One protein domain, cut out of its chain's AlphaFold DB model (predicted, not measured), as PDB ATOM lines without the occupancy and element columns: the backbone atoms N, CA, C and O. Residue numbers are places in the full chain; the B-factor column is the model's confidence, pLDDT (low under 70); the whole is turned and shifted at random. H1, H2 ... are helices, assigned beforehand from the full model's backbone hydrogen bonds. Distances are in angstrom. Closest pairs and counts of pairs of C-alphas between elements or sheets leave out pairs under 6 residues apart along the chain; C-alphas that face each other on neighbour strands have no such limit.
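This is residues 573 to 667 of the 684 residues of an uncharacterized protein of Plasmodium vivax Brazil I (UniProt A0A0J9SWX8). Two long helices, H2 and H3, run opposite ways, splayed, and a third, H5, crosses near H2's end; short H1 packs on H2 and H3, short H4 on H3. Residues 607 to 613 stick out. The printed part has 95 residues, with five named helices, H1 to H5, which hold 68 of them, and no named strand; its class is all helix, and it is compact, with a radius of gyration of the C-alphas of 13.8 A, spanning 42 by 26 by 25 A.

Find C-alpha 587 at (48.400, 51.020, 45.101); H2, residues 587 to 606, runs 28.3 A from there. H3, residues 616 to 635, spans 28.2 A; H5, residues 649 to 667, runs 27.0 A to (35.068, 24.344, 26.504). H1 is residues 575 to 579, H4 643 to 646.

H2 and H3 are close but not clearly touching, closest C-alphas Ala 601 and Leu 621, 7.4 A, at a steep tilt of 42 degrees. H1 touches H3, closest C-alphas Gly 576 and Thr 617, 4.5 A. H5 touches H2 with residues 651 to 655 alone, closest C-alphas Glu 651 and Leu 605, 6.6 A, about perpendicular at 88 degrees. Every O i to N i+4 pair is within hydrogen-bond range in H2 and H3, 14 of 15 in H5, 0 of 1 in H1, where 2 of 2 O i to N i+3 pairs are; H4 is too short for one.

The printed part has no cut and no long link. Look for pLDDT under 70 in 31 residues, among them 608 to 615 and 633 to 641.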
ATOM      1  N   THR A 573      40.659  24.250  53.152       53.69
ATOM      2  CA  THR A 573      39.975  24.144  51.845       53.69
ATOM      3  C   THR A 573      39.702  25.485  51.164       53.69
ATOM      4  O   THR A 573      39.480  25.512  49.960       53.69
ATOM      5  N   ASN A 574      39.724  26.582  51.922       55.53
ATOM      6  CA  ASN A 574      39.385  27.926  51.462       55.53
ATOM      7  C   ASN A 574      40.642  28.778  51.181       55.53
ATOM      8  O   ASN A 574      40.549  29.999  51.133       55.53
ATOM      9  N   PHE A 575      41.818  28.156  51.016       64.56
ATOM     10  CA  PHE A 575      43.082  28.852  50.725       64.56
ATOM     11  C   PHE A 575      42.988  29.815  49.539       64.56
ATOM     12  O   PHE A 575      43.553  30.900  49.600       64.56
ATOM     13  N   GLY A 576      42.215  29.458  48.505       61.41
ATOM     14  CA  GLY A 576      42.034  30.287  47.311       61.41
ATOM     15  C   GLY A 576      41.438  31.675  47.568       61.41
ATOM     16  O   GLY A 576      41.556  32.537  46.710       61.41
ATOM     17  N   VAL A 577      40.862  31.940  48.748       65.56
ATOM     18  CA  VAL A 577      40.429  33.299  49.130       65.56
ATOM     19  C   VAL A 577      41.627  34.258  49.245       65.56
ATOM     20  O   VAL A 577      41.471  35.438  48.969       65.56
ATOM     21  N   LEU A 578      42.840  33.765  49.543       70.25
ATOM     22  CA  LEU A 578      44.078  34.565  49.482       70.25
ATOM     23  C   LEU A 578      44.440  35.021  48.068       70.25
ATOM     24  O   LEU A 578      45.226  35.951  47.910       70.25
ATOM     25  N   PHE A 579      43.912  34.347  47.046       75.06
ATOM     26  CA  PHE A 579      44.128  34.748  45.666       75.06
ATOM     27  C   PHE A 579      43.198  35.889  45.255       75.06
ATOM     28  O   PHE A 579      43.516  36.621  44.323       75.06
ATOM     29  N   PHE A 580      42.087  36.087  45.961       71.88
ATOM     30  CA  PHE A 580      41.089  37.077  45.592       71.88
ATOM     31  C   PHE A 580      41.634  38.508  45.783       71.88
ATOM     32  O   PHE A 580      42.050  38.850  46.894       71.88
ATOM     33  N   PRO A 581      41.680  39.333  44.723       66.81
ATOM     34  CA  PRO A 581      42.178  40.698  44.813       66.81
ATOM     35  C   PRO A 581      41.207  41.584  45.609       66.81
ATOM     36  O   PRO A 581      39.993  41.377  45.544       66.81
ATOM     37  N   PRO A 582      41.700  42.597  46.341       66.19
ATOM     38  CA  PRO A 582      40.835  43.630  46.893       66.19
ATOM     39  C   PRO A 582      40.303  44.498  45.741       66.19
ATOM     40  O   PRO A 582      41.079  45.177  45.074       66.19
ATOM     41  N   PHE A 583      38.985  44.525  45.524       60.53
ATOM     42  CA  PHE A 583      38.318  45.337  44.488       60.53
ATOM     43  C   PHE A 583      38.328  46.863  44.750       60.53
ATOM     44  O   PHE A 583      37.445  47.579  44.288       60.53
ATOM     45  N   LEU A 584      39.296  47.380  45.512       55.84
ATOM     46  CA  LEU A 584      39.395  48.796  45.867       55.84
ATOM     47  C   LEU A 584      40.806  49.306  45.580       55.84
ATOM     48  O   LEU A 584      41.808  48.798  46.089       55.84
ATOM     49  N   VAL A 585      40.851  50.313  44.712       57.31
ATOM     50  CA  VAL A 585      42.040  50.771  43.997       57.31
ATOM     51  C   VAL A 585      42.880  51.699  44.873       57.31
ATOM     52  O   VAL A 585      42.793  52.919  44.786       57.31
ATOM     53  N   LYS A 586      43.732  51.114  45.718       69.06
ATOM     54  CA  LYS A 586      44.873  51.816  46.323       69.06
ATOM     55  C   LYS A 586      46.147  51.022  46.088       69.06
ATOM     56  O   LYS A 586      46.242  49.851  46.460       69.06
ATOM     57  N   GLU A 587      47.151  51.671  45.507       72.12
ATOM     58  CA  GLU A 587      48.400  51.020  45.101       72.12
ATOM     59  C   GLU A 587      49.138  50.366  46.290       72.12
ATOM     60  O   GLU A 587      49.682  49.270  46.159       72.12
ATOM     61  N   GLY A 588      49.090  50.983  47.478       75.25
ATOM     62  CA  GLY A 588      49.651  50.423  48.714       75.25
ATOM     63  C   GLY A 588      48.979  49.116  49.155       75.25
ATOM     64  O   GLY A 588      49.668  48.141  49.464       75.25
ATOM     65  N   ILE A 589      47.642  49.051  49.112       77.25
ATOM     66  CA  ILE A 589      46.876  47.825  49.401       77.25
ATOM     67  C   ILE A 589      47.195  46.755  48.349       77.25
ATOM     68  O   ILE A 589      47.471  45.606  48.697       77.25
ATOM     69  N   HIS A 590      47.239  47.139  47.070       78.62
ATOM     70  CA  HIS A 590      47.599  46.235  45.983       78.62
ATOM     71  C   HIS A 590      49.010  45.646  46.166       78.62
ATOM     72  O   HIS A 590      49.177  44.438  46.025       78.62
ATOM     73  N   LYS A 591      50.014  46.445  46.563       80.56
ATOM     74  CA  LYS A 591      51.377  45.966  46.879       80.56
ATOM     75  C   LYS A 591      51.382  44.923  48.010       80.56
ATOM     76  O   LYS A 591      52.063  43.901  47.891       80.56
ATOM     77  N   MET A 592      50.596  45.133  49.071       83.19
ATOM     78  CA  MET A 592      50.458  44.172  50.180       83.19
ATOM     79  C   MET A 592      49.795  42.859  49.736       83.19
ATOM     80  O   MET A 592      50.319  41.777  50.018       83.19
ATOM     81  N   TYR A 593      48.693  42.948  48.984       86.00
ATOM     82  CA  TYR A 593      48.040  41.796  48.358       86.00
ATOM     83  C   TYR A 593      49.001  41.030  47.438       86.00
ATOM     84  O   TYR A 593      49.137  39.817  47.579       86.00
ATOM     85  N   LEU A 594      49.718  41.725  46.549       85.81
ATOM     86  CA  LEU A 594      50.605  41.134  45.544       85.81
ATOM     87  C   LEU A 594      51.711  40.280  46.182       85.81
ATOM     88  O   LEU A 594      51.982  39.168  45.730       85.81
ATOM     89  N   SER A 595      52.311  40.773  47.270       86.56
ATOM     90  CA  SER A 595      53.318  40.040  48.049       86.56
ATOM     91  C   SER A 595      52.771  38.706  48.578       86.56
ATOM     92  O   SER A 595      53.370  37.643  48.379       86.56
ATOM     93  N   LEU A 596      51.579  38.735  49.181       86.44
ATOM     94  CA  LEU A 596      50.911  37.549  49.723       86.44
ATOM     95  C   LEU A 596      50.401  36.604  48.635       86.44
ATOM     96  O   LEU A 596      50.512  35.384  48.796       86.44
ATOM     97  N   PHE A 597      49.891  37.147  47.529       87.81
ATOM     98  CA  PHE A 597      49.478  36.393  46.353       87.81
ATOM     99  C   PHE A 597      50.652  35.586  45.804       87.81
ATOM    100  O   PHE A 597      50.573  34.361  45.737       87.81
ATOM    101  N   LEU A 598      51.767  36.248  45.475       88.19
ATOM    102  CA  LEU A 598      52.939  35.610  44.872       88.19
ATOM    103  C   LEU A 598      53.519  34.518  45.776       88.19
ATOM    104  O   LEU A 598      53.843  33.428  45.301       88.19
ATOM    105  N   LYS A 599      53.601  34.779  47.085       86.00
ATOM    106  CA  LYS A 599      54.026  33.810  48.105       86.00
ATOM    107  C   LYS A 599      53.116  32.576  48.133       86.00
ATOM    108  O   LYS A 599      53.595  31.443  48.063       86.00
ATOM    109  N   SER A 600      51.801  32.797  48.173       82.19
ATOM    110  CA  SER A 600      50.785  31.741  48.243       82.19
ATOM    111  C   SER A 600      50.704  30.921  46.949       82.19
ATOM    112  O   SER A 600      50.612  29.695  47.000       82.19
ATOM    113  N   ALA A 601      50.780  31.583  45.791       85.25
ATOM    114  CA  ALA A 601      50.729  30.965  44.470       85.25
ATOM    115  C   ALA A 601      51.972  30.105  44.202       85.25
ATOM    116  O   ALA A 601      51.838  28.954  43.790       85.25
ATOM    117  N   LYS A 602      53.177  30.604  44.515       86.94
ATOM    118  CA  LYS A 602      54.419  29.820  44.403       86.94
ATOM    119  C   LYS A 602      54.373  28.558  45.257       86.94
ATOM    120  O   LYS A 602      54.674  27.478  44.756       86.94
ATOM    121  N   TRP A 603      53.941  28.665  46.515       81.62
ATOM    122  CA  TRP A 603      53.768  27.488  47.369       81.62
ATOM    123  C   TRP A 603      52.754  26.493  46.782       81.62
ATOM    124  O   TRP A 603      53.037  25.295  46.719       81.62
ATOM    125  N   TYR A 604      51.605  26.979  46.293       80.00
ATOM    126  CA  TYR A 604      50.567  26.134  45.693       80.00
ATOM    127  C   TYR A 604      51.097  25.346  44.489       80.00
ATOM    128  O   TYR A 604      50.904  24.132  44.419       80.00
ATOM    129  N   LEU A 605      51.841  26.011  43.600       79.44
ATOM    130  CA  LEU A 605      52.460  25.409  42.416       79.44
ATOM    131  C   LEU A 605      53.566  24.394  42.757       79.44
ATOM    132  O   LEU A 605      53.821  23.487  41.963       79.44
ATOM    133  N   HIS A 606      54.240  24.508  43.907       77.62
ATOM    134  CA  HIS A 606      55.323  23.593  44.313       77.62
ATOM    135  C   HIS A 606      54.872  22.383  45.137       77.62
ATOM    136  O   HIS A 606      55.656  21.451  45.329       77.62
ATOM    137  N   ARG A 607      53.619  22.351  45.600       72.06
ATOM    138  CA  ARG A 607      53.092  21.258  46.425       72.06
ATOM    139  C   ARG A 607      53.118  19.915  45.675       72.06
ATOM    140  O   ARG A 607      52.559  19.793  44.592       72.06
ATOM    141  N   LYS A 608      53.719  18.877  46.277       56.38
ATOM    142  CA  LYS A 608      53.740  17.513  45.711       56.38
ATOM    143  C   LYS A 608      52.323  16.937  45.608       56.38
ATOM    144  O   LYS A 608      51.570  16.936  46.585       56.38
ATOM    145  N   GLU A 609      51.977  16.422  44.434       52.62
ATOM    146  CA  GLU A 609      50.642  15.903  44.151       52.62
ATOM    147  C   GLU A 609      50.345  14.574  44.859       52.62
ATOM    148  O   GLU A 609      51.144  13.639  44.870       52.62
ATOM    149  N   LYS A 610      49.110  14.456  45.353       41.56
ATOM    150  CA  LYS A 610      48.369  13.191  45.362       41.56
ATOM    151  C   LYS A 610      47.009  13.463  44.728       41.56
ATOM    152  O   LYS A 610      46.175  14.113  45.358       41.56
ATOM    153  N   THR A 611      46.869  13.031  43.472       41.00
ATOM    154  CA  THR A 611      45.614  12.845  42.716       41.00
ATOM    155  C   THR A 611      44.461  13.768  43.124       41.00
ATOM    156  O   THR A 611      43.567  13.383  43.883       41.00
ATOM    157  N   GLN A 612      44.445  14.996  42.594       44.31
ATOM    158  CA  GLN A 612      43.320  15.912  42.785       44.31
ATOM    159  C   GLN A 612      42.461  16.027  41.526       44.31
ATOM    160  O   GLN A 612      42.947  16.285  40.433       44.31
ATOM    161  N   THR A 613      41.152  15.873  41.708       47.66
ATOM    162  CA  THR A 613      40.159  16.446  40.795       47.66
ATOM    163  C   THR A 613      40.141  17.966  40.951       47.66
ATOM    164  O   THR A 613      40.277  18.436  42.082       47.66
ATOM    165  N   HIS A 614      39.892  18.684  39.851       54.62
ATOM    166  CA  HIS A 614      39.680  20.142  39.765       54.62
ATOM    167  C   HIS A 614      38.824  20.710  40.916       54.62
ATOM    168  O   HIS A 614      37.799  20.117  41.278       54.62
ATOM    169  N   LYS A 615      39.239  21.844  41.496       69.31
ATOM    170  CA  LYS A 615      38.648  22.474  42.692       69.31
ATOM    171  C   LYS A 615      38.466  23.983  42.541       69.31
ATOM    172  O   LYS A 615      39.172  24.647  41.803       69.31
ATOM    173  N   LEU A 616      37.607  24.549  43.391       70.12
ATOM    174  CA  LEU A 616      37.402  25.998  43.521       70.12
ATOM    175  C   LEU A 616      38.709  26.798  43.724       70.12
ATOM    176  O   LEU A 616      38.828  27.909  43.225       70.12
ATOM    177  N   THR A 617      39.700  26.247  44.435       74.06
ATOM    178  CA  THR A 617      41.015  26.895  44.615       74.06
ATOM    179  C   THR A 617      41.745  27.118  43.292       74.06
ATOM    180  O   THR A 617      42.450  28.113  43.156       74.06
ATOM    181  N   ASP A 618      41.543  26.224  42.324       75.81
ATOM    182  CA  ASP A 618      42.104  26.329  40.982       75.81
ATOM    183  C   ASP A 618      41.427  27.491  40.232       75.81
ATOM    184  O   ASP A 618      42.087  28.396  39.731       75.81
ATOM    185  N   GLU A 619      40.096  27.546  40.256       76.94
ATOM    186  CA  GLU A 619      39.312  28.623  39.626       76.94
ATOM    187  C   GLU A 619      39.679  30.008  40.190       76.94
ATOM    188  O   GLU A 619      39.809  30.978  39.442       76.94
ATOM    189  N   LEU A 620      39.924  30.089  41.502       79.88
ATOM    190  CA  LEU A 620      40.367  31.309  42.181       79.88
ATOM    191  C   LEU A 620      41.821  31.684  41.852       79.88
ATOM    192  O   LEU A 620      42.117  32.871  41.730       79.88
ATOM    193  N   LEU A 621      42.720  30.708  41.671       84.31
ATOM    194  CA  LEU A 621      44.089  30.972  41.215       84.31
ATOM    195  C   LEU A 621      44.095  31.488  39.773       84.31
ATOM    196  O   LEU A 621      44.792  32.456  39.483       84.31
ATOM    197  N   TYR A 622      43.299  30.876  38.891       83.06
ATOM    198  CA  TYR A 622      43.129  31.326  37.510       83.06
ATOM    199  C   TYR A 622      42.626  32.774  37.458       83.06
ATOM    200  O   TYR A 622      43.283  33.630  36.869       83.06
ATOM    201  N   PHE A 623      41.515  33.065  38.147       82.94
ATOM    202  CA  PHE A 623      40.935  34.409  38.214       82.94
ATOM    203  C   PHE A 623      41.946  35.453  38.704       82.94
ATOM    204  O   PHE A 623      42.073  36.522  38.111       82.94
ATOM    205  N   ALA A 624      42.705  35.129  39.751       84.38
ATOM    206  CA  ALA A 624      43.716  36.018  40.304       84.38
ATOM    207  C   ALA A 624      44.913  36.236  39.370       84.38
ATOM    208  O   ALA A 624      45.393  37.362  39.257       84.38
ATOM    209  N   LEU A 625      45.391  35.197  38.680       86.19
ATOM    210  CA  LEU A 625      46.439  35.343  37.667       86.19
ATOM    211  C   LEU A 625      45.966  36.268  36.541       86.19
ATOM    212  O   LEU A 625      46.660  37.232  36.231       86.19
ATOM    213  N   SER A 626      44.766  36.040  35.994       83.69
ATOM    214  CA  SER A 626      44.170  36.916  34.976       83.69
ATOM    215  C   SER A 626      44.010  38.354  35.472       83.69
ATOM    216  O   SER A 626      44.381  39.279  34.754       83.69
ATOM    217  N   TYR A 627      43.525  38.554  36.702       83.38
ATOM    218  CA  TYR A 627      43.397  39.881  37.303       83.38
ATOM    219  C   TYR A 627      44.744  40.601  37.391       83.38
ATOM    220  O   TYR A 627      44.850  41.730  36.936       83.38
ATOM    221  N   ASN A 628      45.783  39.965  37.941       82.69
ATOM    222  CA  ASN A 628      47.078  40.623  38.156       82.69
ATOM    223  C   ASN A 628      47.830  40.931  36.848       82.69
ATOM    224  O   ASN A 628      48.604  41.885  36.815       82.69
ATOM    225  N   ILE A 629      47.595  40.150  35.785       81.50
ATOM    226  CA  ILE A 629      48.071  40.462  34.427       81.50
ATOM    227  C   ILE A 629      47.360  41.727  33.927       81.50
ATOM    228  O   ILE A 629      47.999  42.763  33.767       81.50
ATOM    229  N   LEU A 630      46.026  41.687  33.819       77.56
ATOM    230  CA  LEU A 630      45.218  42.799  33.302       77.56
ATOM    231  C   LEU A 630      45.378  44.090  34.122       77.56
ATOM    232  O   LEU A 630      45.384  45.185  33.567       77.56
ATOM    233  N   TRP A 631      45.534  43.974  35.442       75.75
ATOM    234  CA  TRP A 631      45.766  45.096  36.350       75.75
ATOM    235  C   TRP A 631      47.096  45.806  36.071       75.75
ATOM    236  O   TRP A 631      47.183  47.029  36.177       75.75
ATOM    237  N   ARG A 632      48.140  45.052  35.704       73.50
ATOM    238  CA  ARG A 632      49.430  45.623  35.302       73.50
ATOM    239  C   ARG A 632      49.356  46.243  33.912       73.50
ATOM    240  O   ARG A 632      49.840  47.356  33.756       73.50
ATOM    241  N   ASP A 633      48.683  45.591  32.968       66.12
ATOM    242  CA  ASP A 633      48.516  46.106  31.603       66.12
ATOM    243  C   ASP A 633      47.719  47.428  31.561       66.12
ATOM    244  O   ASP A 633      47.961  48.270  30.704       66.12
ATOM    245  N   THR A 634      46.786  47.634  32.500       64.06
ATOM    246  CA  THR A 634      45.907  48.823  32.546       64.06
ATOM    247  C   THR A 634      46.438  50.001  33.368       64.06
ATOM    248  O   THR A 634      46.035  51.129  33.107       64.06
ATOM    249  N   ASN A 635      47.333  49.774  34.340       63.75
ATOM    250  CA  ASN A 635      47.836  50.824  35.246       63.75
ATOM    251  C   ASN A 635      49.331  51.161  35.050       63.75
ATOM    252  O   ASN A 635      49.892  51.946  35.816       63.75
ATOM    253  N   ALA A 636      50.011  50.563  34.065       56.59
ATOM    254  CA  ALA A 636      51.419  50.836  33.778       56.59
ATOM    255  C   ALA A 636      51.593  52.060  32.858       56.59
ATOM    256  O   ALA A 636      51.648  51.941  31.634       56.59
ATOM    257  N   HIS A 637      51.744  53.247  33.448       50.38
ATOM    258  CA  HIS A 637      52.196  54.431  32.714       50.38
ATOM    259  C   HIS A 637      53.708  54.347  32.429       50.38
ATOM    260  O   HIS A 637      54.521  54.688  33.282       50.38
ATOM    261  N   GLY A 638      54.080  53.916  31.220       50.91
ATOM    262  CA  GLY A 638      55.421  54.121  30.646       50.91
ATOM    263  C   GLY A 638      56.261  52.861  30.417       50.91
ATOM    264  O   GLY A 638      56.856  52.736  29.353       50.91
ATOM    265  N   GLU A 639      56.269  51.902  31.347       51.22
ATOM    266  CA  GLU A 639      57.047  50.656  31.211       51.22
ATOM    267  C   GLU A 639      56.193  49.420  31.538       51.22
ATOM    268  O   GLU A 639      55.749  49.221  32.674       51.22
ATOM    269  N   SER A 640      55.957  48.561  30.540       52.88
ATOM    270  CA  SER A 640      55.122  47.357  30.663       52.88
ATOM    271  C   SER A 640      55.862  46.197  31.343       52.88
ATOM    272  O   SER A 640      56.170  45.161  30.747       52.88
ATOM    273  N   GLU A 641      56.135  46.343  32.640       60.66
ATOM    274  CA  GLU A 641      56.695  45.265  33.455       60.66
ATOM    275  C   GLU A 641      55.725  44.072  33.570       60.66
ATOM    276  O   GLU A 641      54.892  43.998  34.478       60.66
ATOM    277  N   ASN A 642      55.873  43.101  32.665       72.75
ATOM    278  CA  ASN A 642      55.057  41.890  32.594       72.75
ATOM    279  C   ASN A 642      54.953  41.189  33.961       72.75
ATOM    280  O   ASN A 642      55.950  40.697  34.497       72.75
ATOM    281  N   PHE A 643      53.732  41.071  34.493       81.62
ATOM    282  CA  PHE A 643      53.443  40.421  35.776       81.62
ATOM    283  C   PHE A 643      54.047  39.009  35.905       81.62
ATOM    284  O   PHE A 643      54.486  38.604  36.985       81.62
ATOM    285  N   LEU A 644      54.136  38.261  34.804       82.62
ATOM    286  CA  LEU A 644      54.688  36.907  34.793       82.62
ATOM    287  C   LEU A 644      56.175  36.853  35.194       82.62
ATOM    288  O   LEU A 644      56.629  35.797  35.638       82.62
ATOM    289  N   LYS A 645      56.913  37.978  35.155       84.88
ATOM    290  CA  LYS A 645      58.314  38.070  35.618       84.88
ATOM    291  C   LYS A 645      58.507  37.658  37.079       84.88
ATOM    292  O   LYS A 645      59.601  37.266  37.475       84.88
ATOM    293  N   TYR A 646      57.456  37.742  37.901       86.62
ATOM    294  CA  TYR A 646      57.534  37.339  39.303       86.62
ATOM    295  C   TYR A 646      57.649  35.817  39.489       86.62
ATOM    296  O   TYR A 646      57.967  35.383  40.599       86.62
ATOM    297  N   PHE A 647      57.426  35.007  38.449       88.12
ATOM    298  CA  PHE A 647      57.488  33.545  38.490       88.12
ATOM    299  C   PHE A 647      58.721  32.996  37.759       88.12
ATOM    300  O   PHE A 647      59.127  33.483  36.708       88.12
ATOM    301  N   LYS A 648      59.316  31.929  38.297       90.31
ATOM    302  CA  LYS A 648      60.431  31.214  37.652       90.31
ATOM    303  C   LYS A 648      59.925  30.397  36.459       90.31
ATOM    304  O   LYS A 648      58.801  29.910  36.477       90.31
ATOM    305  N   LEU A 649      60.784  30.096  35.481       86.88
ATOM    306  CA  LEU A 649      60.417  29.293  34.296       86.88
ATOM    307  C   LEU A 649      59.721  27.951  34.629       86.88
ATOM    308  O   LEU A 649      58.789  27.549  33.939       86.88
ATOM    309  N   LYS A 650      60.131  27.266  35.710       86.12
ATOM    310  CA  LYS A 650      59.476  26.026  36.184       86.12
ATOM    311  C   LYS A 650      58.064  26.255  36.748       86.12
ATOM    312  O   LYS A 650      57.240  25.352  36.689       86.12
ATOM    313  N   GLU A 651      57.796  27.434  37.304       87.00
ATOM    314  CA  GLU A 651      56.476  27.847  37.804       87.00
ATOM    315  C   GLU A 651      55.583  28.272  36.628       87.00
ATOM    316  O   GLU A 651      54.439  27.836  36.550       87.00
ATOM    317  N   LEU A 652      56.132  29.019  35.662       86.56
ATOM    318  CA  LEU A 652      55.436  29.427  34.436       86.56
ATOM    319  C   LEU A 652      54.967  28.234  33.590       86.56
ATOM    320  O   LEU A 652      53.837  28.246  33.111       86.56
ATOM    321  N   LYS A 653      55.780  27.174  33.462       84.88
ATOM    322  CA  LYS A 653      55.359  25.928  32.787       84.88
ATOM    323  C   LYS A 653      54.131  25.294  33.452       84.88
ATOM    324  O   LYS A 653      53.165  24.990  32.763       84.88
ATOM    325  N   LYS A 654      54.123  25.204  34.787       83.69
ATOM    326  CA  LYS A 654      52.966  24.708  35.550       83.69
ATOM    327  C   LYS A 654      51.737  25.606  35.405       83.69
ATOM    328  O   LYS A 654      50.637  25.094  35.264       83.69
ATOM    329  N   ILE A 655      51.915  26.931  35.416       83.94
ATOM    330  CA  ILE A 655      50.828  27.896  35.179       83.94
ATOM    331  C   ILE A 655      50.229  27.706  33.777       83.94
ATOM    332  O   ILE A 655      49.010  27.705  33.630       83.94
ATOM    333  N   TYR A 656      51.062  27.491  32.757       82.94
ATOM    334  CA  TYR A 656      50.617  27.236  31.387       82.94
ATOM    335  C   TYR A 656      49.831  25.919  31.258       82.94
ATOM    336  O   TYR A 656      48.714  25.917  30.742       82.94
ATOM    337  N   GLU A 657      50.373  24.813  31.782       81.12
ATOM    338  CA  GLU A 657      49.700  23.502  31.832       81.12
ATOM    339  C   GLU A 657      48.330  23.604  32.525       81.12
ATOM    340  O   GLU A 657      47.315  23.121  32.019       81.12
ATOM    341  N   PHE A 658      48.296  24.312  33.653       77.44
ATOM    342  CA  PHE A 658      47.111  24.567  34.458       77.44
ATOM    343  C   PHE A 658      46.028  25.378  33.720       77.44
ATOM    344  O   PHE A 658      44.862  24.973  33.693       77.44
ATOM    345  N   ILE A 659      46.403  26.492  33.079       77.50
ATOM    346  CA  ILE A 659      45.492  27.317  32.265       77.50
ATOM    347  C   ILE A 659      44.896  26.485  31.122       77.50
ATOM    348  O   ILE A 659      43.693  26.548  30.861       77.50
ATOM    349  N   HIS A 660      45.718  25.666  30.465       76.69
ATOM    350  CA  HIS A 660      45.285  24.871  29.323       76.69
ATOM    351  C   HIS A 660      44.307  23.743  29.712       76.69
ATOM    352  O   HIS A 660      43.343  23.479  28.989       76.69
ATOM    353  N   GLU A 661      44.473  23.111  30.880       74.00
ATOM    354  CA  GLU A 661      43.468  22.174  31.408       74.00
ATOM    355  C   GLU A 661      42.157  22.876  31.802       74.00
ATOM    356  O   GLU A 661      41.070  22.370  31.499       74.00
ATOM    357  N   PHE A 662      42.222  24.077  32.389       70.56
ATOM    358  CA  PHE A 662      41.028  24.873  32.693       70.56
ATOM    359  C   PHE A 662      40.231  25.237  31.424       70.56
ATOM    360  O   PHE A 662      39.002  25.103  31.377       70.56
ATOM    361  N   GLU A 663      40.928  25.612  30.350       71.56
ATOM    362  CA  GLU A 663      40.343  25.888  29.036       71.56
ATOM    363  C   GLU A 663      39.653  24.646  28.432       71.56
ATOM    364  O   GLU A 663      38.521  24.725  27.940       71.56
ATOM    365  N   LYS A 664      40.280  23.463  28.522       72.75
ATOM    366  CA  LYS A 664      39.668  22.194  28.082       72.75
ATOM    367  C   LYS A 664      38.392  21.877  28.862       72.75
ATOM    368  O   LYS A 664      37.396  21.471  28.260       72.75
ATOM    369  N   ILE A 665      38.395  22.056  30.186       66.94
ATOM    370  CA  ILE A 665      37.235  21.785  31.052       66.94
ATOM    371  C   ILE A 665      36.070  22.725  30.709       66.94
ATOM    372  O   ILE A 665      34.941  22.264  30.505       66.94
ATOM    373  N   THR A 666      36.336  24.026  30.600       62.06
ATOM    374  CA  THR A 666      35.314  25.044  30.308       62.06
ATOM    375  C   THR A 666      34.716  24.872  28.907       62.06
ATOM    376  O   THR A 666      33.489  24.786  28.784       62.06
ATOM    377  N   LYS A 667      35.542  24.671  27.866       63.97
ATOM    378  CA  LYS A 667      35.068  24.344  26.504       63.97
ATOM    379  C   LYS A 667      34.237  23.050  26.471       63.97
ATOM    380  O   LYS A 667      33.175  23.000  25.854       63.97
TER     381      LYS A 667